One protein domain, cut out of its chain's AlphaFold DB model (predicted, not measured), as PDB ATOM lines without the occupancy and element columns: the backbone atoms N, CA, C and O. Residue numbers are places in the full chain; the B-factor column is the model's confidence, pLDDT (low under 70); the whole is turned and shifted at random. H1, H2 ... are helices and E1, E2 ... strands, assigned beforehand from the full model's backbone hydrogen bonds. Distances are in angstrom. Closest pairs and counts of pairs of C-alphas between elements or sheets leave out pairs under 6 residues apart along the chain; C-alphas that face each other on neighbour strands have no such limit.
ATOM      1  N   ARG A  26     172.947 188.072 202.313       81.62
ATOM      2  CA  ARG A  26     173.408 186.762 202.739       81.62
ATOM      3  C   ARG A  26     173.653 185.940 201.479       81.62
ATOM      4  O   ARG A  26     172.804 185.917 200.594       81.62
ATOM      5  N   ILE A  27     174.824 185.317 201.399       89.44
ATOM      6  CA  ILE A  27     175.191 184.455 200.275       89.44
ATOM      7  C   ILE A  27     174.144 183.341 200.155       89.44
ATOM      8  O   ILE A  27     173.759 182.760 201.168       89.44
ATOM      9  N   GLU A  28     173.694 183.048 198.938       92.88
ATOM     10  CA  GLU A  28     172.733 181.988 198.609       92.88
ATOM     11  C   GLU A  28     173.297 181.081 197.507       92.88
ATOM     12  O   GLU A  28     174.199 181.480 196.771       92.88
ATOM     13  N   ILE A  29     172.768 179.864 197.374       92.31
ATOM     14  CA  ILE A  29     173.081 178.982 196.241       92.31
ATOM     15  C   ILE A  29     172.230 179.395 195.046       92.31
ATOM     16  O   ILE A  29     171.012 179.521 195.163       92.31
ATOM     17  N   VAL A  30     172.863 179.560 193.886       95.00
ATOM     18  CA  VAL A  30     172.176 179.935 192.638       95.00
ATOM     19  C   VAL A  30     172.211 178.841 191.576       95.00
ATOM     20  O   VAL A  30     171.384 178.853 190.664       95.00
ATOM     21  N   LYS A  31     173.153 177.896 191.669       92.00
ATOM     22  CA  LYS A  31     173.264 176.757 190.751       92.00
ATOM     23  C   LYS A  31     173.965 175.588 191.433       92.00
ATOM     24  O   LYS A  31     174.894 175.810 192.203       92.00
ATOM     25  N   VAL A  32     173.545 174.375 191.088       89.81
ATOM     26  CA  VAL A  32     174.124 173.119 191.567       89.81
ATOM     27  C   VAL A  32     174.246 172.134 190.406       89.81
ATOM     28  O   VAL A  32     173.391 172.117 189.515       89.81
ATOM     29  N   VAL A  33     175.320 171.351 190.406       85.62
ATOM     30  CA  VAL A  33     175.563 170.202 189.530       85.62
ATOM     31  C   VAL A  33     176.038 169.052 190.413       85.62
ATOM     32  O   VAL A  33     176.935 169.270 191.224       85.62
ATOM     33  N   HIS A  34     175.447 167.870 190.233       84.75
ATOM     34  CA  HIS A  34     175.839 166.626 190.895       84.75
ATOM     35  C   HIS A  34     175.996 165.535 189.846       84.75
ATOM     36  O   HIS A  34     175.060 165.275 189.084       84.75
ATOM     37  N   GLU A  35     177.157 164.898 189.826       78.31
ATOM     38  CA  GLU A  35     177.473 163.773 188.956       78.31
ATOM     39  C   GLU A  35     178.102 162.664 189.807       78.31
ATOM     40  O   GLU A  35     178.933 162.914 190.681       78.31
ATOM     41  N   SER A  36     177.662 161.427 189.594       78.31
ATOM     42  CA  SER A  36     178.147 160.268 190.334       78.31
ATOM     43  C   SER A  36     178.136 159.047 189.430       78.31
ATOM     44  O   SER A  36     177.123 158.750 188.799       78.31
ATOM     45  N   ASN A  37     179.267 158.346 189.396       70.69
ATOM     46  CA  ASN A  37     179.523 157.244 188.477       70.69
ATOM     47  C   ASN A  37     179.486 155.866 189.167       70.69
ATOM     48  O   ASN A  37     179.880 154.881 188.554       70.69
ATOM     49  N   TYR A  38     179.007 155.749 190.418       69.94
ATOM     50  CA  TYR A  38     179.025 154.467 191.158       69.94
ATOM     51  C   TYR A  38     178.345 153.298 190.441       69.94
ATOM     52  O   TYR A  38     178.695 152.144 190.692       69.94
ATOM     53  N   ASP A  39     177.377 153.591 189.576       62.78
ATOM     54  CA  ASP A  39     176.590 152.579 188.877       62.78
ATOM     55  C   ASP A  39     177.168 152.202 187.492       62.78
ATOM     56  O   ASP A  39     176.668 151.258 186.877       62.78
ATOM     57  N   ASP A  40     178.227 152.874 187.005       68.69
ATOM     58  CA  ASP A  40     178.842 152.627 185.685       68.69
ATOM     59  C   ASP A  40     180.382 152.547 185.750       68.69
ATOM     60  O   ASP A  40     181.110 153.540 185.670       68.69
ATOM     61  N   LEU A  41     180.889 151.313 185.847       61.06
ATOM     62  CA  LEU A  41     182.320 151.014 185.944       61.06
ATOM     63  C   LEU A  41     183.125 151.468 184.707       61.06
ATOM     64  O   LEU A  41     184.303 151.797 184.846       61.06
ATOM     65  N   GLU A  42     182.533 151.486 183.505       68.06
ATOM     66  CA  GLU A  42     183.237 151.927 182.287       68.06
ATOM     67  C   GLU A  42     183.412 153.452 182.280       68.06
ATOM     68  O   GLU A  42     184.490 153.944 181.932       68.06
ATOM     69  N   GLN A  43     182.400 154.193 182.743       62.59
ATOM     70  CA  GLN A  43     182.475 155.646 182.899       62.59
ATOM     71  C   GLN A  43     183.447 156.058 184.018       62.59
ATOM     72  O   GLN A  43     184.271 156.952 183.808       62.59
ATOM     73  N   MET A  44     183.445 155.345 185.158       59.22
ATOM     74  CA  MET A  44     184.422 155.550 186.243       59.22
ATOM     75  C   MET A  44     185.865 155.454 185.737       59.22
ATOM     76  O   MET A  44     186.696 156.296 186.075       59.22
ATOM     77  N   ILE A  45     186.162 154.441 184.908       63.09
ATOM     78  CA  ILE A  45     187.505 154.214 184.353       63.09
ATOM     79  C   ILE A  45     187.899 155.316 183.351       63.09
ATOM     80  O   ILE A  45     189.060 155.726 183.315       63.09
ATOM     81  N   GLY A  46     186.950 155.795 182.540       64.88
ATOM     82  CA  GLY A  46     187.208 156.760 181.467       64.88
ATOM     83  C   GLY A  46     187.394 158.209 181.926       64.88
ATOM     84  O   GLY A  46     188.194 158.934 181.333       64.88
ATOM     85  N   GLU A  47     186.676 158.636 182.966       66.88
ATOM     86  CA  GLU A  47     186.676 160.032 183.435       66.88
ATOM     87  C   GLU A  47     187.647 160.277 184.595       66.88
ATOM     88  O   GLU A  47     188.030 161.418 184.851       66.88
ATOM     89  N   GLY A  48     188.069 159.218 185.292       71.94
ATOM     90  CA  GLY A  48     188.957 159.332 186.446       71.94
ATOM     91  C   GLY A  48     188.354 160.112 187.613       71.94
ATOM     92  O   GLY A  48     189.101 160.616 188.442       71.94
ATOM     93  N   ILE A  49     187.026 160.227 187.674       77.00
ATOM     94  CA  ILE A  49     186.267 160.865 188.751       77.00
ATOM     95  C   ILE A  49     185.085 159.944 189.092       77.00
ATOM     96  O   ILE A  49     184.358 159.497 188.203       77.00
ATOM     97  N   ILE A  50     184.917 159.637 190.381       77.81
ATOM     98  CA  ILE A  50     183.831 158.797 190.914       77.81
ATOM     99  C   ILE A  50     182.620 159.655 191.295       77.81
ATOM    100  O   ILE A  50     181.485 159.303 190.973       77.81
ATOM    101  N   GLU A  51     182.859 160.782 191.963       80.88
ATOM    102  CA  GLU A  51     181.833 161.760 192.327       80.88
ATOM    103  C   GLU A  51     182.324 163.177 192.028       80.88
ATOM    104  O   GLU A  51     183.502 163.500 192.223       80.88
ATOM    105  N   TYR A  52     181.394 164.030 191.611       83.62
ATOM    106  CA  TYR A  52     181.626 165.436 191.336       83.62
ATOM    107  C   TYR A  52     180.426 166.276 191.769       83.62
ATOM    108  O   TYR A  52     179.311 166.066 191.291       83.62
ATOM    109  N   ASP A  53     180.685 167.295 192.594       84.50
ATOM    110  CA  ASP A  53     179.719 168.368 192.829       84.50
ATOM    111  C   ASP A  53     180.295 169.708 192.379       84.50
ATOM    112  O   ASP A  53     181.473 170.009 192.587       84.50
ATOM    113  N   SER A  54     179.430 170.574 191.855       87.44
ATOM    114  CA  SER A  54     179.736 171.988 191.655       87.44
ATOM    115  C   SER A  54     178.576 172.862 192.106       87.44
ATOM    116  O   SER A  54     177.495 172.841 191.517       87.44
ATOM    117  N   VAL A  55     178.838 173.731 193.077       91.12
ATOM    118  CA  VAL A  55     177.886 174.717 193.596       91.12
ATOM    119  C   VAL A  55     178.348 176.118 193.216       91.12
ATOM    120  O   VAL A  55     179.502 176.476 193.435       91.12
ATOM    121  N   CYS A  56     177.447 176.936 192.673       93.94
ATOM    122  CA  CYS A  56     177.674 178.364 192.466       93.94
ATOM    123  C   CYS A  56     176.876 179.175 193.483       93.94
ATOM    124  O   CYS A  56     175.679 178.936 193.688       93.94
ATOM    125  N   PHE A  57     177.523 180.183 194.052       94.56
ATOM    126  CA  PHE A  57     176.939 181.085 195.032       94.56
ATOM    127  C   PHE A  57     176.557 182.437 194.411       94.56
ATOM    128  O   PHE A  57     177.047 182.831 193.352       94.56
ATOM    129  N   SER A  58     175.671 183.171 195.082       94.62
ATOM    130  CA  SER A  58     175.118 184.451 194.618       94.62
ATOM    131  C   SER A  58     176.144 185.580 194.473       94.62
ATOM    132  O   SER A  58     175.871 186.570 193.801       94.62
ATOM    133  N   ASP A  59     177.305 185.457 195.113       92.88
ATOM    134  CA  ASP A  59     178.427 186.397 195.012       92.88
ATOM    135  C   ASP A  59     179.384 186.073 193.846       92.88
ATOM    136  O   ASP A  59     180.339 186.811 193.618       92.88
ATOM    137  N   GLY A  60     179.125 184.991 193.100       92.81
ATOM    138  CA  GLY A  60     179.967 184.510 192.005       92.81
ATOM    139  C   GLY A  60     181.073 183.542 192.435       92.81
ATOM    140  O   GLY A  60     181.819 183.080 191.576       92.81
ATOM    141  N   SER A  61     181.187 183.223 193.729       95.25
ATOM    142  CA  SER A  61     182.083 182.169 194.215       95.25
ATOM    143  C   SER A  61     181.528 180.776 193.892       95.25
ATOM    144  O   SER A  61     180.340 180.611 193.589       95.25
ATOM    145  N   THR A  62     182.381 179.755 193.959       94.88
ATOM    146  CA  THR A  62     182.001 178.362 193.685       94.88
ATOM    147  C   THR A  62     182.596 177.393 194.697       94.88
ATOM    148  O   THR A  62     183.683 177.641 195.207       94.88
ATOM    149  N   ALA A  63     181.938 176.262 194.932       91.94
ATOM    150  CA  ALA A  63     182.525 175.089 195.576       91.94
ATOM    151  C   ALA A  63     182.571 173.941 194.566       91.94
ATOM    152  O   ALA A  63     181.588 173.728 193.857       91.94
ATOM    153  N   VAL A  64     183.696 173.237 194.484       89.25
ATOM    154  CA  VAL A  64     183.880 172.086 193.593       89.25
ATOM    155  C   VAL A  64     184.411 170.917 194.400       89.25
ATOM    156  O   VAL A  64     185.529 170.994 194.907       89.25
ATOM    157  N   TYR A  65     183.627 169.852 194.498       87.31
ATOM    158  CA  TYR A  65     184.004 168.600 195.143       87.31
ATOM    159  C   TYR A  65     184.370 167.552 194.098       87.31
ATOM    160  O   TYR A  65     183.748 167.479 193.037       87.31
ATOM    161  N   ARG A  66     185.390 166.752 194.406       85.75
ATOM    162  CA  ARG A  66     185.828 165.604 193.611       85.75
ATOM    163  C   ARG A  66     186.173 164.437 194.529       85.75
ATOM    164  O   ARG A  66     186.835 164.645 195.547       85.75
ATOM    165  N   LEU A  67     185.802 163.237 194.096       81.50
ATOM    166  CA  LEU A  67     186.268 161.945 194.604       81.50
ATOM    167  C   LEU A  67     186.860 161.149 193.435       81.50
ATOM    168  O   LEU A  67     186.247 161.096 192.367       81.50
ATOM    169  N   GLN A  68     188.021 160.526 193.631       79.44
ATOM    170  CA  GLN A  68     188.679 159.680 192.624       79.44
ATOM    171  C   GLN A  68     188.798 158.222 193.121       79.44
ATOM    172  O   GLN A  68     187.940 157.768 193.868       79.44
ATOM    173  N   TRP A  69     189.785 157.453 192.656       72.69
ATOM    174  CA  TRP A  69     189.910 155.996 192.729       72.69
ATOM    175  C   TRP A  69     189.919 155.456 194.154       72.69
ATOM    176  O   TRP A  69     189.410 154.361 194.397       72.69
ATOM    177  N   ALA A  70     190.520 156.188 195.090       69.00
ATOM    178  CA  ALA A  70     190.544 155.784 196.484       69.00
ATOM    179  C   ALA A  70     189.257 156.249 197.201       69.00
ATOM    180  O   ALA A  70     188.988 157.448 197.267       69.00
ATOM    181  N   PRO A  71     188.474 155.333 197.811       57.03
ATOM    182  CA  PRO A  71     187.108 155.594 198.296       57.03
ATOM    183  C   PRO A  71     186.992 156.540 199.511       57.03
ATOM    184  O   PRO A  71     185.934 156.639 200.123       57.03
ATOM    185  N   GLN A  72     188.069 157.227 199.887       67.19
ATOM    186  CA  GLN A  72     188.124 158.209 200.977       67.19
ATOM    187  C   GLN A  72     188.976 159.433 200.615       67.19
ATOM    188  O   GLN A  72     189.232 160.287 201.460       67.19
ATOM    189  N   ASN A  73     189.454 159.502 199.375       77.69
ATOM    190  CA  ASN A  73     190.325 160.557 198.906       77.69
ATOM    191  C   ASN A  73     189.490 161.606 198.192       77.69
ATOM    192  O   ASN A  73     189.218 161.486 196.997       77.69
ATOM    193  N   SER A  74     189.056 162.621 198.930       80.75
ATOM    194  CA  SER A  74     188.184 163.656 198.394       80.75
ATOM    195  C   SER A  74     188.755 165.049 198.600       80.75
ATOM    196  O   SER A  74     189.499 165.325 199.542       80.75
ATOM    197  N   LEU A  75     188.420 165.943 197.673       86.19
ATOM    198  CA  LEU A  75     188.839 167.334 197.721       86.19
ATOM    199  C   LEU A  75     187.675 168.238 197.339       86.19
ATOM    200  O   LEU A  75     187.227 168.231 196.192       86.19
ATOM    201  N   THR A  76     187.256 169.081 198.279       88.44
ATOM    202  CA  THR A  76     186.410 170.242 197.985       88.44
ATOM    203  C   THR A  76     187.273 171.488 197.896       88.44
ATOM    204  O   THR A  76     187.961 171.820 198.854       88.44
ATOM    205  N   GLU A  77     187.206 172.224 196.790       91.62
ATOM    206  CA  GLU A  77     187.805 173.549 196.651       91.62
ATOM    207  C   GLU A  77     186.720 174.622 196.610       91.62
ATOM    208  O   GLU A  77     185.855 174.617 195.735       91.62
ATOM    209  N   PHE A  78     186.808 175.600 197.506       93.19
ATOM    210  CA  PHE A  78     186.029 176.828 197.419       93.19
ATOM    211  C   PHE A  78     186.860 177.876 196.696       93.19
ATOM    212  O   PHE A  78     187.991 178.168 197.096       93.19
ATOM    213  N   ARG A  79     186.296 178.458 195.642       95.31
ATOM    214  CA  ARG A  79     186.934 179.477 194.815       95.31
ATOM    215  C   ARG A  79     186.154 180.772 194.882       95.31
ATOM    216  O   ARG A  79     184.930 180.764 194.816       95.31
ATOM    217  N   ASP A  80     186.862 181.881 195.019       93.19
ATOM    218  CA  ASP A  80     186.250 183.205 194.987       93.19
ATOM    219  C   ASP A  80     185.811 183.593 193.557       93.19
ATOM    220  O   ASP A  80     186.094 182.866 192.602       93.19
ATOM    221  N   PRO A  81     185.156 184.753 193.361       91.75
ATOM    222  CA  PRO A  81     184.727 185.189 192.029       91.75
ATOM    223  C   PRO A  81     185.872 185.441 191.032       91.75
ATOM    224  O   PRO A  81     185.623 185.566 189.835       91.75
ATOM    225  N   LYS A  82     187.127 185.535 191.501       91.94
ATOM    226  CA  LYS A  82     188.326 185.622 190.652       91.94
ATOM    227  C   LYS A  82     188.897 184.235 190.307       91.94
ATOM    228  O   LYS A  82     189.875 184.157 189.567       91.94
ATOM    229  N   GLY A  83     188.324 183.152 190.835       90.62
ATOM    230  CA  GLY A  83     188.779 181.772 190.646       90.62
ATOM    231  C   GLY A  83     189.891 181.325 191.603       90.62
ATOM    232  O   GLY A  83     190.382 180.198 191.473       90.62
ATOM    233  N   ARG A  84     190.286 182.168 192.566       92.25
ATOM    234  CA  ARG A  84     191.331 181.854 193.554       92.25
ATOM    235  C   ARG A  84     190.780 180.883 194.588       92.25
ATOM    236  O   ARG A  84     189.669 181.077 195.073       92.25
ATOM    237  N   VAL A  85     191.564 179.875 194.966       92.75
ATOM    238  CA  VAL A  85     191.190 178.936 196.032       92.75
ATOM    239  C   VAL A  85     191.216 179.664 197.375       92.75
ATOM    240  O   VAL A  85     192.269 180.075 197.847       92.75
ATOM    241  N   VAL A  86     190.053 179.817 198.001       93.19
ATOM    242  CA  VAL A  86     189.876 180.495 199.296       93.19
ATOM    243  C   VAL A  86     189.587 179.531 200.434       93.19
ATOM    244  O   VAL A  86     189.782 179.888 201.591       93.19
ATOM    245  N   ALA A  87     189.191 178.296 200.139       91.62
ATOM    246  CA  ALA A  87     189.203 177.226 201.123       91.62
ATOM    247  C   ALA A  87     189.322 175.854 200.467       91.62
ATOM    248  O   ALA A  87     189.007 175.694 199.289       91.62
ATOM    249  N   THR A  88     189.778 174.875 201.238       90.06
ATOM    250  CA  THR A  88     189.812 173.471 200.828       90.06
ATOM    251  C   THR A  88     189.366 172.568 201.966       90.06
ATOM    252  O   THR A  88     189.757 172.805 203.109       90.06
ATOM    253  N   TRP A  89     188.587 171.540 201.641       87.38
ATOM    254  CA  TRP A  89     188.341 170.374 202.492       87.38
ATOM    255  C   TRP A  89     189.052 169.196 201.852       87.38
ATOM    256  O   TRP A  89     188.694 168.797 200.746       87.38
ATOM    257  N   ALA A  90     190.100 168.728 202.508       84.06
ATOM    258  CA  ALA A  90     191.033 167.744 201.993       84.06
ATOM    259  C   ALA A  90     190.920 166.476 202.834       84.06
ATOM    260  O   ALA A  90     191.111 166.529 204.050       84.06
ATOM    261  N   HIS A  91     190.571 165.364 202.201       78.75
ATOM    262  CA  HIS A  91     190.476 164.065 202.844       78.75
ATOM    263  C   HIS A  91     191.451 163.110 202.161       78.75
ATOM    264  O   HIS A  91     191.397 162.916 200.947       78.75
ATOM    265  N   ALA A  92     192.341 162.514 202.949       74.00
ATOM    266  CA  ALA A  92     193.146 161.367 202.548       74.00
ATOM    267  C   ALA A  92     192.703 160.152 203.358       74.00
ATOM    268  O   ALA A  92     192.370 160.277 204.536       74.00
ATOM    269  N   SER A  93     192.728 158.975 202.739       66.25
ATOM    270  CA  SER A  93     192.503 157.710 203.435       66.25
ATOM    271  C   SER A  93     193.421 157.595 204.660       66.25
ATOM    272  O   SER A  93     194.593 157.964 204.602       66.25
ATOM    273  N   GLU A  94     192.859 157.120 205.776       65.44
ATOM    274  CA  GLU A  94     193.537 156.940 207.073       65.44
ATOM    275  C   GLU A  94     194.077 158.235 207.725       65.44
ATOM    276  O   GLU A  94     194.833 158.173 208.698       65.44
ATOM    277  N   CYS A  95     193.662 159.409 207.237       66.06
ATOM    278  CA  CYS A  95     193.984 160.710 207.814       66.06
ATOM    279  C   CYS A  95     192.739 161.490 208.228       66.06
ATOM    280  O   CYS A  95     191.685 161.418 207.611       66.06
ATOM    281  N   THR A  96     192.925 162.328 209.242       72.12
ATOM    282  CA  THR A  96     191.980 163.374 209.629       72.12
ATOM    283  C   THR A  96     191.755 164.334 208.465       72.12
ATOM    284  O   THR A  96     192.736 164.797 207.870       72.12
ATOM    285  N   MET A  97     190.502 164.684 208.170       77.50
ATOM    286  CA  MET A  97     190.208 165.705 207.168       77.50
ATOM    287  C   MET A  97     190.892 167.020 207.550       77.50
ATOM    288  O   MET A  97     190.785 167.486 208.685       77.50
ATOM    289  N   GLN A  98     191.558 167.648 206.590       81.25
ATOM    290  CA  GLN A  98     192.167 168.952 206.773       81.25
ATOM    291  C   GLN A  98     191.297 170.028 206.125       81.25
ATOM    292  O   GLN A  98     191.058 170.030 204.913       81.25
ATOM    293  N   VAL A  99     190.848 170.983 206.934       85.19
ATOM    294  CA  VAL A  99     190.133 172.165 206.448       85.19
ATOM    295  C   VAL A  99     191.066 173.349 206.473       85.19
ATOM    296  O   VAL A  99     191.733 173.622 207.464       85.19
ATOM    297  N   MET A 100     191.085 174.083 205.374       88.50
ATOM    298  CA  MET A 100     191.978 175.209 205.179       88.50
ATOM    299  C   MET A 100     191.217 176.395 204.632       88.50
ATOM    300  O   MET A 100     190.477 176.240 203.665       88.50
ATOM    301  N   ILE A 101     191.443 177.580 205.188       90.12
ATOM    302  CA  ILE A 101     190.802 178.824 204.754       90.12
ATOM    303  C   ILE A 101     191.892 179.861 204.495       90.12
ATOM    304  O   ILE A 101     192.753 180.090 205.341       90.12
ATOM    305  N   ARG A 102     191.865 180.486 203.319       92.69
ATOM    306  CA  ARG A 102     192.883 181.413 202.813       92.69
ATOM    307  C   ARG A 102     192.268 182.794 202.620       92.69
ATOM    308  O   ARG A 102     191.240 182.939 201.960       92.69
ATOM    309  N   ARG A 103     192.919 183.814 203.175       91.19
ATOM    310  CA  ARG A 103     192.594 185.222 202.949       91.19
ATOM    311  C   ARG A 103     193.708 185.868 202.161       91.19
ATOM    312  O   ARG A 103     194.873 185.780 202.544       91.19
ATOM    313  N   TYR A 104     193.317 186.588 201.127       92.44
ATOM    314  CA  TYR A 104     194.225 187.369 200.310       92.44
ATOM    315  C   TYR A 104     194.021 188.861 200.567       92.44
ATOM    316  O   TYR A 104     192.924 189.280 200.945       92.44
ATOM    317  N   ASP A 105     195.069 189.650 200.367       90.69
ATOM    318  CA  ASP A 105     194.956 191.102 200.282       90.69
ATOM    319  C   ASP A 105     194.497 191.563 198.883       90.69
ATOM    320  O   ASP A 105     194.198 190.757 197.990       90.69
ATOM    321  N   ASP A 106     194.424 192.882 198.695       89.50
ATOM    322  CA  ASP A 106     193.997 193.504 197.438       89.50
ATOM    323  C   ASP A 106     195.006 193.304 196.292       89.50
ATOM    324  O   ASP A 106     194.661 193.505 195.127       89.50
ATOM    325  N   GLN A 107     196.241 192.906 196.611       91.25
ATOM    326  CA  GLN A 107     197.306 192.581 195.661       91.25
ATOM    327  C   GLN A 107     197.388 191.072 195.372       91.25
ATOM    328  O   GLN A 107     198.362 190.616 194.780       91.25
ATOM    329  N   ASP A 108     196.369 190.305 195.771       90.56
ATOM    330  CA  ASP A 108     196.281 188.855 195.598       90.56
ATOM    331  C   ASP A 108     197.374 188.061 196.351       90.56
ATOM    332  O   ASP A 108     197.663 186.913 196.011       90.56
ATOM    333  N   ARG A 109     197.955 188.629 197.418       92.69
ATOM    334  CA  ARG A 109     198.954 187.961 198.272       92.69
ATOM    335  C   ARG A 109     198.290 187.316 199.482       92.69
ATOM    336  O   ARG A 109     197.337 187.867 200.029       92.69
ATOM    337  N   LEU A 110     198.789 186.160 199.923       93.38
ATOM    338  CA  LEU A 110     198.258 185.461 201.098       93.38
ATOM    339  C   LEU A 110     198.508 186.300 202.358       93.38
ATOM    340  O   LEU A 110     199.653 186.484 202.752       93.38
ATOM    341  N   LEU A 111     197.447 186.789 202.991       92.44
ATOM    342  CA  LEU A 111     197.505 187.596 204.211       92.44
ATOM    343  C   LEU A 111     197.350 186.731 205.465       92.44
ATOM    344  O   LEU A 111     198.037 186.935 206.465       92.44
ATOM    345  N   ARG A 112     196.413 185.783 205.418       90.38
ATOM    346  CA  ARG A 112     196.063 184.923 206.549       90.38
ATOM    347  C   ARG A 112     195.642 183.548 206.072       90.38
ATOM    348  O   ARG A 112     194.996 183.409 205.034       90.38
ATOM    349  N   PHE A 113     195.952 182.553 206.885       89.75
ATOM    350  CA  PHE A 113     195.571 181.172 206.674       89.75
ATOM    351  C   PHE A 113     195.100 180.539 207.988       89.75
ATOM    352  O   PHE A 113     195.740 180.709 209.025       89.75
ATOM    353  N   LEU A 114     193.970 179.836 207.951       87.69
ATOM    354  CA  LEU A 114     193.475 178.997 209.045       87.69
ATOM    355  C   LEU A 114     193.551 177.540 208.606       87.69
ATOM    356  O   LEU A 114     193.135 177.233 207.490       87.69
ATOM    357  N   THR A 115     194.022 176.661 209.486       86.25
ATOM    358  CA  THR A 115     193.983 175.209 209.283       86.25
ATOM    359  C   THR A 115     193.364 174.513 210.481       86.25
ATOM    360  O   THR A 115     193.673 174.848 211.625       86.25
ATOM    361  N   PHE A 116     192.513 173.536 210.200       81.19
ATOM    362  CA  PHE A 116     191.835 172.689 211.168       81.19
ATOM    363  C   PHE A 116     192.177 171.245 210.814       81.19
ATOM    364  O   PHE A 116     191.974 170.839 209.667       81.19
ATOM    365  N   ASP A 117     192.679 170.494 211.787       73.94
ATOM    366  CA  ASP A 117     192.799 169.044 211.672       73.94
ATOM    367  C   ASP A 117     191.540 168.454 212.321       73.94
ATOM    368  O   ASP A 117     191.341 168.559 213.533       73.94
ATOM    369  N   CYS A 118     190.638 167.916 211.505       66.44
ATOM    370  CA  CYS A 118     189.373 167.350 211.964       66.44
ATOM    371  C   CYS A 118     189.556 165.848 212.207       66.44
ATOM    372  O   CYS A 118     189.615 165.079 211.249       66.44
ATOM    373  N   GLU A 119     189.675 165.439 213.476       56.41
ATOM    374  CA  GLU A 119     189.854 164.028 213.843       56.41
ATOM    375  C   GLU A 119     188.768 163.119 213.261       56.41
ATOM    376  O   GLU A 119     187.578 163.440 213.288       56.41
ATOM    377  N   ASP A 120     189.200 161.962 212.761       41.06
ATOM    378  CA  ASP A 120     188.331 160.965 212.161       41.06
ATOM    379  C   ASP A 120     187.901 159.918 213.217       41.06
ATOM    380  O   ASP A 120     188.715 159.348 213.943       41.06
ATOM    381  N   ILE A 121     186.597 159.622 213.237       37.72
ATOM    382  CA  ILE A 121     185.937 158.425 213.801       37.72
ATOM    383  C   ILE A 121     185.813 158.299 215.337       37.72
ATOM    384  O   ILE A 121     186.212 157.324 215.975       37.72
ATOM    385  N   GLY A 122     185.032 159.215 215.906       29.36
ATOM    386  CA  GLY A 122     184.265 159.006 217.134       29.36
ATOM    387  C   GLY A 122     183.006 159.864 217.099       29.36
ATOM    388  O   GLY A 122     183.044 161.044 217.412       29.36
ATOM    389  N   VAL A 123     181.890 159.288 216.656       43.38
ATOM    390  CA  VAL A 123     180.590 159.953 216.469       43.38
ATOM    391  C   VAL A 123     180.125 160.679 217.742       43.38
ATOM    392  O   VAL A 123     179.397 160.083 218.528       43.38
ATOM    393  N   THR A 124     180.454 161.964 217.919       38.69
ATOM    394  CA  THR A 124     179.741 162.855 218.858       38.69
ATOM    395  C   THR A 124     179.766 164.350 218.533       38.69
ATOM    396  O   THR A 124     178.842 165.025 218.984       38.69
ATOM    397  N   ASP A 125     180.711 164.893 217.755       46.66
ATOM    398  CA  ASP A 125     180.738 166.352 217.574       46.66
ATOM    399  C   ASP A 125     179.664 166.852 216.600       46.66
ATOM    400  O   ASP A 125     179.625 166.513 215.414       46.66
ATOM    401  N   SER A 126     178.776 167.703 217.122       47.22
ATOM    402  CA  SER A 126     177.736 168.412 216.368       47.22
ATOM    403  C   SER A 126     178.315 169.230 215.212       47.22
ATOM    404  O   SER A 126     177.643 169.407 214.200       47.22
ATOM    405  N   ILE A 127     179.578 169.648 215.328       48.41
ATOM    406  CA  ILE A 127     180.321 170.393 214.312       48.41
ATOM    407  C   ILE A 127     180.483 169.555 213.035       48.41
ATOM    408  O   ILE A 127     180.210 170.057 211.955       48.41
ATOM    409  N   TYR A 128     180.798 168.257 213.098       47.34
ATOM    410  CA  TYR A 128     180.999 167.480 211.864       47.34
ATOM    411  C   TYR A 128     179.694 167.279 211.074       47.34
ATOM    412  O   TYR A 128     179.661 167.434 209.855       47.34
ATOM    413  N   LYS A 129     178.578 167.022 211.771       48.44
ATOM    414  CA  LYS A 129     177.248 166.903 211.138       48.44
ATOM    415  C   LYS A 129     176.724 168.229 210.584       48.44
ATOM    416  O   LYS A 129     175.957 168.219 209.626       48.44
ATOM    417  N   GLU A 130     177.106 169.349 211.190       49.66
ATOM    418  CA  GLU A 130     176.724 170.690 210.741       49.66
ATOM    419  C   GLU A 130     177.606 171.232 209.603       49.66
ATOM    420  O   GLU A 130     177.205 172.203 208.963       49.66
ATOM    421  N   TRP A 131     178.793 170.654 209.366       49.28
ATOM    422  CA  TRP A 131     179.801 171.226 208.464       49.28
ATOM    423  C   TRP A 131     180.213 170.305 207.304       49.28
ATOM    424  O   TRP A 131     180.492 170.828 206.230       49.28
ATOM    425  N   PHE A 132     180.232 168.977 207.485       50.78
ATOM    426  CA  PHE A 132     180.965 168.052 206.597       50.78
ATOM    427  C   PHE A 132     180.192 166.774 206.203       50.78
ATOM    428  O   PHE A 132     180.788 165.768 205.834       50.78
ATOM    429  N   GLY A 133     178.858 166.779 206.298       48.69
ATOM    430  CA  GLY A 133     178.015 165.776 205.625       48.69
ATOM    431  C   GLY A 133     177.886 166.011 204.107       48.69
ATOM    432  O   GLY A 133     178.472 166.942 203.560       48.69
ATOM    433  N   ASN A 134     177.051 165.219 203.429       50.47
ATOM    434  CA  ASN A 134     176.728 165.441 202.013       50.47
ATOM    435  C   ASN A 134     175.526 166.390 201.866       50.47
ATOM    436  O   ASN A 134     174.503 166.203 202.533       50.47
ATOM    437  N   GLY A 135     175.632 167.373 200.963       62.97
ATOM    438  CA  GLY A 135     174.502 168.181 200.490       62.97
ATOM    439  C   GLY A 135     174.751 169.691 200.402       62.97
ATOM    440  O   GLY A 135     175.478 170.286 201.197       62.97
ATOM    441  N   ASP A 136     174.052 170.323 199.459       71.25
ATOM    442  CA  ASP A 136     174.093 171.753 199.119       71.25
ATOM    443  C   ASP A 136     174.125 172.710 200.317       71.25
ATOM    444  O   ASP A 136     174.878 173.689 200.341       71.25
ATOM    445  N   SER A 137     173.318 172.429 201.343       75.88
ATOM    446  CA  SER A 137     173.189 173.278 202.529       75.88
ATOM    447  C   SER A 137     174.503 173.454 203.291       75.88
ATOM    448  O   SER A 137     174.693 174.495 203.918       75.88
ATOM    449  N   LEU A 138     175.418 172.488 203.224       79.12
ATOM    450  CA  LEU A 138     176.677 172.512 203.965       79.12
ATOM    451  C   LEU A 138     177.723 173.385 203.279       79.12
ATOM    452  O   LEU A 138     178.323 174.239 203.937       79.12
ATOM    453  N   TYR A 139     177.850 173.275 201.951       85.06
ATOM    454  CA  TYR A 139     178.671 174.194 201.159       85.06
ATOM    455  C   TYR A 139     178.254 175.649 201.414       85.06
ATOM    456  O   TYR A 139     179.102 176.525 201.590       85.06
ATOM    457  N   LEU A 140     176.943 175.906 201.511       86.56
ATOM    458  CA  LEU A 140     176.409 177.230 201.814       86.56
ATOM    459  C   LEU A 140     176.717 177.701 203.237       86.56
ATOM    460  O   LEU A 140     177.149 178.841 203.414       86.56
ATOM    461  N   VAL A 141     176.487 176.859 204.248       83.38
ATOM    462  CA  VAL A 141     176.760 177.207 205.652       83.38
ATOM    463  C   VAL A 141     178.239 177.528 205.840       83.38
ATOM    464  O   VAL A 141     178.565 178.561 206.428       83.38
ATOM    465  N   PHE A 142     179.130 176.698 205.300       84.56
ATOM    466  CA  PHE A 142     180.565 176.939 205.377       84.56
ATOM    467  C   PHE A 142     180.967 178.220 204.651       84.56
ATOM    468  O   PHE A 142     181.620 179.082 205.241       84.56
ATOM    469  N   ARG A 143     180.498 178.411 203.410       87.06
ATOM    470  CA  ARG A 143     180.770 179.626 202.636       87.06
ATOM    471  C   ARG A 143     180.312 180.886 203.370       87.06
ATOM    472  O   ARG A 143     181.052 181.862 203.391       87.06
ATOM    473  N   GLN A 144     179.133 180.879 203.990       85.81
ATOM    474  CA  GLN A 144     178.641 182.011 204.788       85.81
ATOM    475  C   GLN A 144     179.500 182.263 206.037       85.81
ATOM    476  O   GLN A 144     179.715 183.416 206.408       85.81
ATOM    477  N   LYS A 145     180.012 181.210 206.685       80.88
ATOM    478  CA  LYS A 145     180.911 181.351 207.841       80.88
ATOM    479  C   LYS A 145     182.262 181.944 207.458       80.88
ATOM    480  O   LYS A 145     182.751 182.787 208.198       80.88
ATOM    481  N   MET A 146     182.815 181.590 206.294       82.75
ATOM    482  CA  MET A 146     184.085 182.139 205.787       82.75
ATOM    483  C   MET A 146     184.104 183.672 205.652       82.75
ATOM    484  O   MET A 146     185.182 184.259 205.598       82.75
ATOM    485  N   GLU A 147     182.942 184.336 205.597       78.75
ATOM    486  CA  GLU A 147     182.864 185.807 205.613       78.75
ATOM    487  C   GLU A 147     183.345 186.409 206.943       78.75
ATOM    488  O   GLU A 147     183.770 187.562 206.995       78.75
ATOM    489  N   HIS A 148     183.335 185.620 208.015       75.56
ATOM    490  CA  HIS A 148     183.746 186.038 209.344       75.56
ATOM    491  C   HIS A 148     185.132 185.461 209.626       75.56
ATOM    492  O   HIS A 148     185.316 184.253 209.569       75.56
ATOM    493  N   TRP A 149     186.119 186.303 209.927       69.12
ATOM    494  CA  TRP A 149     187.514 185.887 210.176       69.12
ATOM    495  C   TRP A 149     187.959 186.077 211.624       69.12
ATOM    496  O   TRP A 149     189.117 185.807 211.948       69.12
ATOM    497  N   ASP A 150     187.065 186.596 212.457       64.06
ATOM    498  CA  ASP A 150     187.374 186.980 213.822       64.06
ATOM    499  C   ASP A 150     187.310 185.765 214.748       64.06
ATOM    500  O   ASP A 150     186.522 184.836 214.542       64.06
ATOM    501  N   ASP A 151     188.146 185.793 215.785       56.16
ATOM    502  CA  ASP A 151     188.333 184.684 216.726       56.16
ATOM    503  C   ASP A 151     187.055 184.370 217.541       56.16
ATOM    504  O   ASP A 151     186.995 183.358 218.226       56.16
ATOM    505  N   GLU A 152     186.013 185.209 217.456       57.12
ATOM    506  CA  GLU A 152     184.696 184.954 218.061       57.12
ATOM    507  C   GLU A 152     183.869 183.909 217.292       57.12
ATOM    508  O   GLU A 152     182.976 183.287 217.869       57.12
ATOM    509  N   VAL A 153     184.140 183.714 215.995       63.44
ATOM    510  CA  VAL A 153     183.386 182.779 215.137       63.44
ATOM    511  C   VAL A 153     184.070 181.416 215.031       63.44
ATOM    512  O   VAL A 153     183.400 180.404 214.807       63.44
ATOM    513  N   TRP A 154     185.388 181.376 215.220       67.62
ATOM    514  CA  TRP A 154     186.202 180.173 215.088       67.62
ATOM    515  C   TRP A 154     186.769 179.770 216.443       67.62
ATOM    516  O   TRP A 154     187.395 180.581 217.121       67.62
ATOM    517  N   ASP A 155     186.606 178.506 216.830       62.62
ATOM    518  CA  ASP A 155     187.157 178.007 218.089       62.62
ATOM    519  C   ASP A 155     188.684 177.865 218.012       62.62
ATOM    520  O   ASP A 155     189.212 176.940 217.394       62.62
ATOM    521  N   THR A 156     189.393 178.781 218.679       60.78
ATOM    522  CA  THR A 156     190.866 178.832 218.765       60.78
ATOM    523  C   THR A 156     191.529 177.571 219.328       60.78
ATOM    524  O   THR A 156     192.740 177.419 219.181       60.78
ATOM    525  N   THR A 157     190.778 176.666 219.962       65.81
ATOM    526  CA  THR A 157     191.316 175.386 220.451       65.81
ATOM    527  C   THR A 157     191.465 174.338 219.347       65.81
ATOM    528  O   THR A 157     192.269 173.418 219.491       65.81
ATOM    529  N   HIS A 158     190.758 174.506 218.226       68.81
ATOM    530  CA  HIS A 158     190.672 173.518 217.148       68.81
ATOM    531  C   HIS A 158     191.299 173.982 215.828       68.81
ATOM    532  O   HIS A 158     191.180 173.293 214.814       68.81
ATOM    533  N   TYR A 159     191.982 175.133 215.817       78.81
ATOM    534  CA  TYR A 159     192.679 175.606 214.624       78.81
ATOM    535  C   TYR A 159     194.065 176.164 214.905       78.81
ATOM    536  O   TYR A 159     194.383 176.643 215.992       78.81
ATOM    537  N   SER A 160     194.892 176.149 213.864       82.00
ATOM    538  CA  SER A 160     196.106 176.954 213.793       82.00
ATOM    539  C   SER A 160     195.907 178.106 212.824       82.00
ATOM    540  O   SER A 160     195.425 177.919 211.706       82.00
ATOM    541  N   ARG A 161     196.266 179.309 213.267       87.38
ATOM    542  CA  ARG A 161     196.195 180.523 212.456       87.38
ATOM    543  C   ARG A 161     197.584 180.999 212.114       87.38
ATOM    544  O   ARG A 161     198.414 181.128 213.008       87.38
ATOM    545  N   PHE A 162     197.783 181.316 210.847       90.50
ATOM    546  CA  PHE A 162     199.011 181.870 210.316       90.50
ATOM    547  C   PHE A 162     198.725 183.242 209.711       90.50
ATOM    548  O   PHE A 162     197.817 183.384 208.891       90.50
ATOM    549  N   ASP A 163     199.482 184.252 210.123       93.25
ATOM    550  CA  ASP A 163     199.416 185.610 209.580       93.25
ATOM    551  C   ASP A 163     200.748 185.936 208.887       93.25
ATOM    552  O   ASP A 163     201.818 185.650 209.437       93.25
ATOM    553  N   SER A 201     203.689 162.775 200.001       62.91
ATOM    554  CA  SER A 201     204.150 161.603 200.773       62.91
ATOM    555  C   SER A 201     203.087 160.509 201.030       62.91
ATOM    556  O   SER A 201     202.184 160.347 200.224       62.91
ATOM    557  N   PHE A 202     203.180 159.742 202.136       54.06
ATOM    558  CA  PHE A 202     202.233 158.671 202.551       54.06
ATOM    559  C   PHE A 202     200.761 159.052 202.416       54.06
ATOM    560  O   PHE A 202     199.914 158.202 202.185       54.06
ATOM    561  N   TRP A 203     200.486 160.341 202.612       59.22
ATOM    562  CA  TRP A 203     199.157 160.934 202.627       59.22
ATOM    563  C   TRP A 203     198.841 161.675 201.326       59.22
ATOM    564  O   TRP A 203     198.013 162.586 201.310       59.22
ATOM    565  N   VAL A 204     199.539 161.323 200.242       65.50
ATOM    566  CA  VAL A 204     199.161 161.707 198.884       65.50
ATOM    567  C   VAL A 204     197.827 161.072 198.588       65.50
ATOM    568  O   VAL A 204     197.649 159.860 198.683       65.50
ATOM    569  N   SER A 205     196.902 161.934 198.210       68.81
ATOM    570  CA  SER A 205     195.695 161.505 197.549       68.81
ATOM    571  C   SER A 205     195.968 161.432 196.044       68.81
ATOM    572  O   SER A 205     196.854 162.099 195.514       68.81
ATOM    573  N   ASP A 206     195.228 160.577 195.355       69.62
ATOM    574  CA  ASP A 206     195.136 160.555 193.893       69.62
ATOM    575  C   ASP A 206     194.529 161.850 193.333       69.62
ATOM    576  O   ASP A 206     194.732 162.186 192.169       69.62
ATOM    577  N   LEU A 207     193.879 162.625 194.199       72.19
ATOM    578  CA  LEU A 207     193.644 164.047 194.026       72.19
ATOM    579  C   LEU A 207     194.788 164.811 194.707       72.19
ATOM    580  O   LEU A 207     195.234 164.401 195.772       72.19
ATOM    581  N   ASP A 208     195.230 165.951 194.167       69.44
ATOM    582  CA  ASP A 208     196.212 166.876 194.782       69.44
ATOM    583  C   ASP A 208     195.707 167.495 196.116       69.44
ATOM    584  O   ASP A 208     195.651 168.710 196.289       69.44
ATOM    585  N   GLY A 209     195.250 166.672 197.058       63.25
ATOM    586  CA  GLY A 209     194.192 166.999 198.002       63.25
ATOM    587  C   GLY A 209     194.179 166.160 199.276       63.25
ATOM    588  O   GLY A 209     193.191 166.216 199.991       63.25
ATOM    589  N   GLY A 210     195.223 165.374 199.555       71.62
ATOM    590  CA  GLY A 210     195.244 164.470 200.706       71.62
ATOM    591  C   GLY A 210     195.467 165.205 202.029       71.62
ATOM    592  O   GLY A 210     194.532 165.490 202.768       71.62
TER     593      GLY A 210
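What this domain is: This is residues 26 to 163 and 201 to 210 of the 359 residues of an uncharacterized protein of Bacteroides sp. OF04-15BH (UniProt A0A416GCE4). One broad, twisted and curled sheet of eight strands makes a wall, with H3 slantwise over one face and H2 beyond it, about perpendicular to H3. H1 sits past one end of the sheet, between E1 and E2 in the chain, and the short piece of residues 201 to 210 lies over the face opposite to H3. The printed part has 148 residues, with named elements in the order E1, H1, E2, E3, E4, E5, E6, E7, H2, H3, E8; the sheet is antiparallel throughout, its strands standing in the order E1 to E8. The class is mixed, helices and strands, and the whole is compact, with a radius of gyration of the C-alphas of 15.7 A and spans of 47 by 34 by 29 A.

Where its parts are: E1, residues 29 to 36, begins at C-alpha 29 (173.081, 178.982, 196.241) and is 20.3 A long. H1 is residues 41 to 47. E2 is residues 51 to 57, 20.1 A; E3 62 to 67, 17.0 A; E4 74 to 79, 16.3 A; E5 85 to 91, 16.4 A; E6 97 to 104, 23.1 A; and E7 110 to 118, 22.9 A. H2 is residues 126 to 131 and H3 136 to 145, 14.7 A. E8, residues 160 to 163, ends at C-alpha 163 (199.416, 185.610, 209.580).

How they stand to each other: The edge strands are E1 and E8. E1 and E2 are antiparallel at 174 degrees, with N 33 and O 54 2.9 A apart, within hydrogen-bond range. E2 to E7 form a meander, each strand the antiparallel neighbour of the one before; the hairpin E3 and E4 has N 64 and O 77 at 2.9 A, and the hairpin E6 and E7 has N 101 and O 114 at 2.9 A. E7 and E8 stand at 175 degrees, with N 162 and O 113 at 2.8 A. H3 is on the sheet at a height of 9.0 A, two layers with helix on one face, and only just over E3 alone, since E2 and E4 each have 2 of its C-alphas. On the local plane it stands at 53 degrees to E3, slantwise to the strands; the closest C-alphas of E3 and H3 are those of Ala 63 and Tyr 139, 6.8 A apart. H2 and H3 touch, about perpendicular at 80 degrees, the closest C-alphas being those of Trp 131 and Leu 138, 5.6 A. H1 and H2 are not on the sheet. In H1, H2 and H3 every O i to N i+4 pair is within hydrogen-bond range.

The domain as a whole: The two C-alphas farthest apart, those of Glu 42 and Glu 152, are 48.7 A apart. The link from H3 to E8, residues 146 to 159, is long. Residues 164 to 200 are not printed, and C-alphas 163 and 201 are 26.0 A apart across this cut. The mean pLDDT of the printed part is 76.3; 52 residues are under 70, among them 38 to 47, 118 to 135 and 149 to 158.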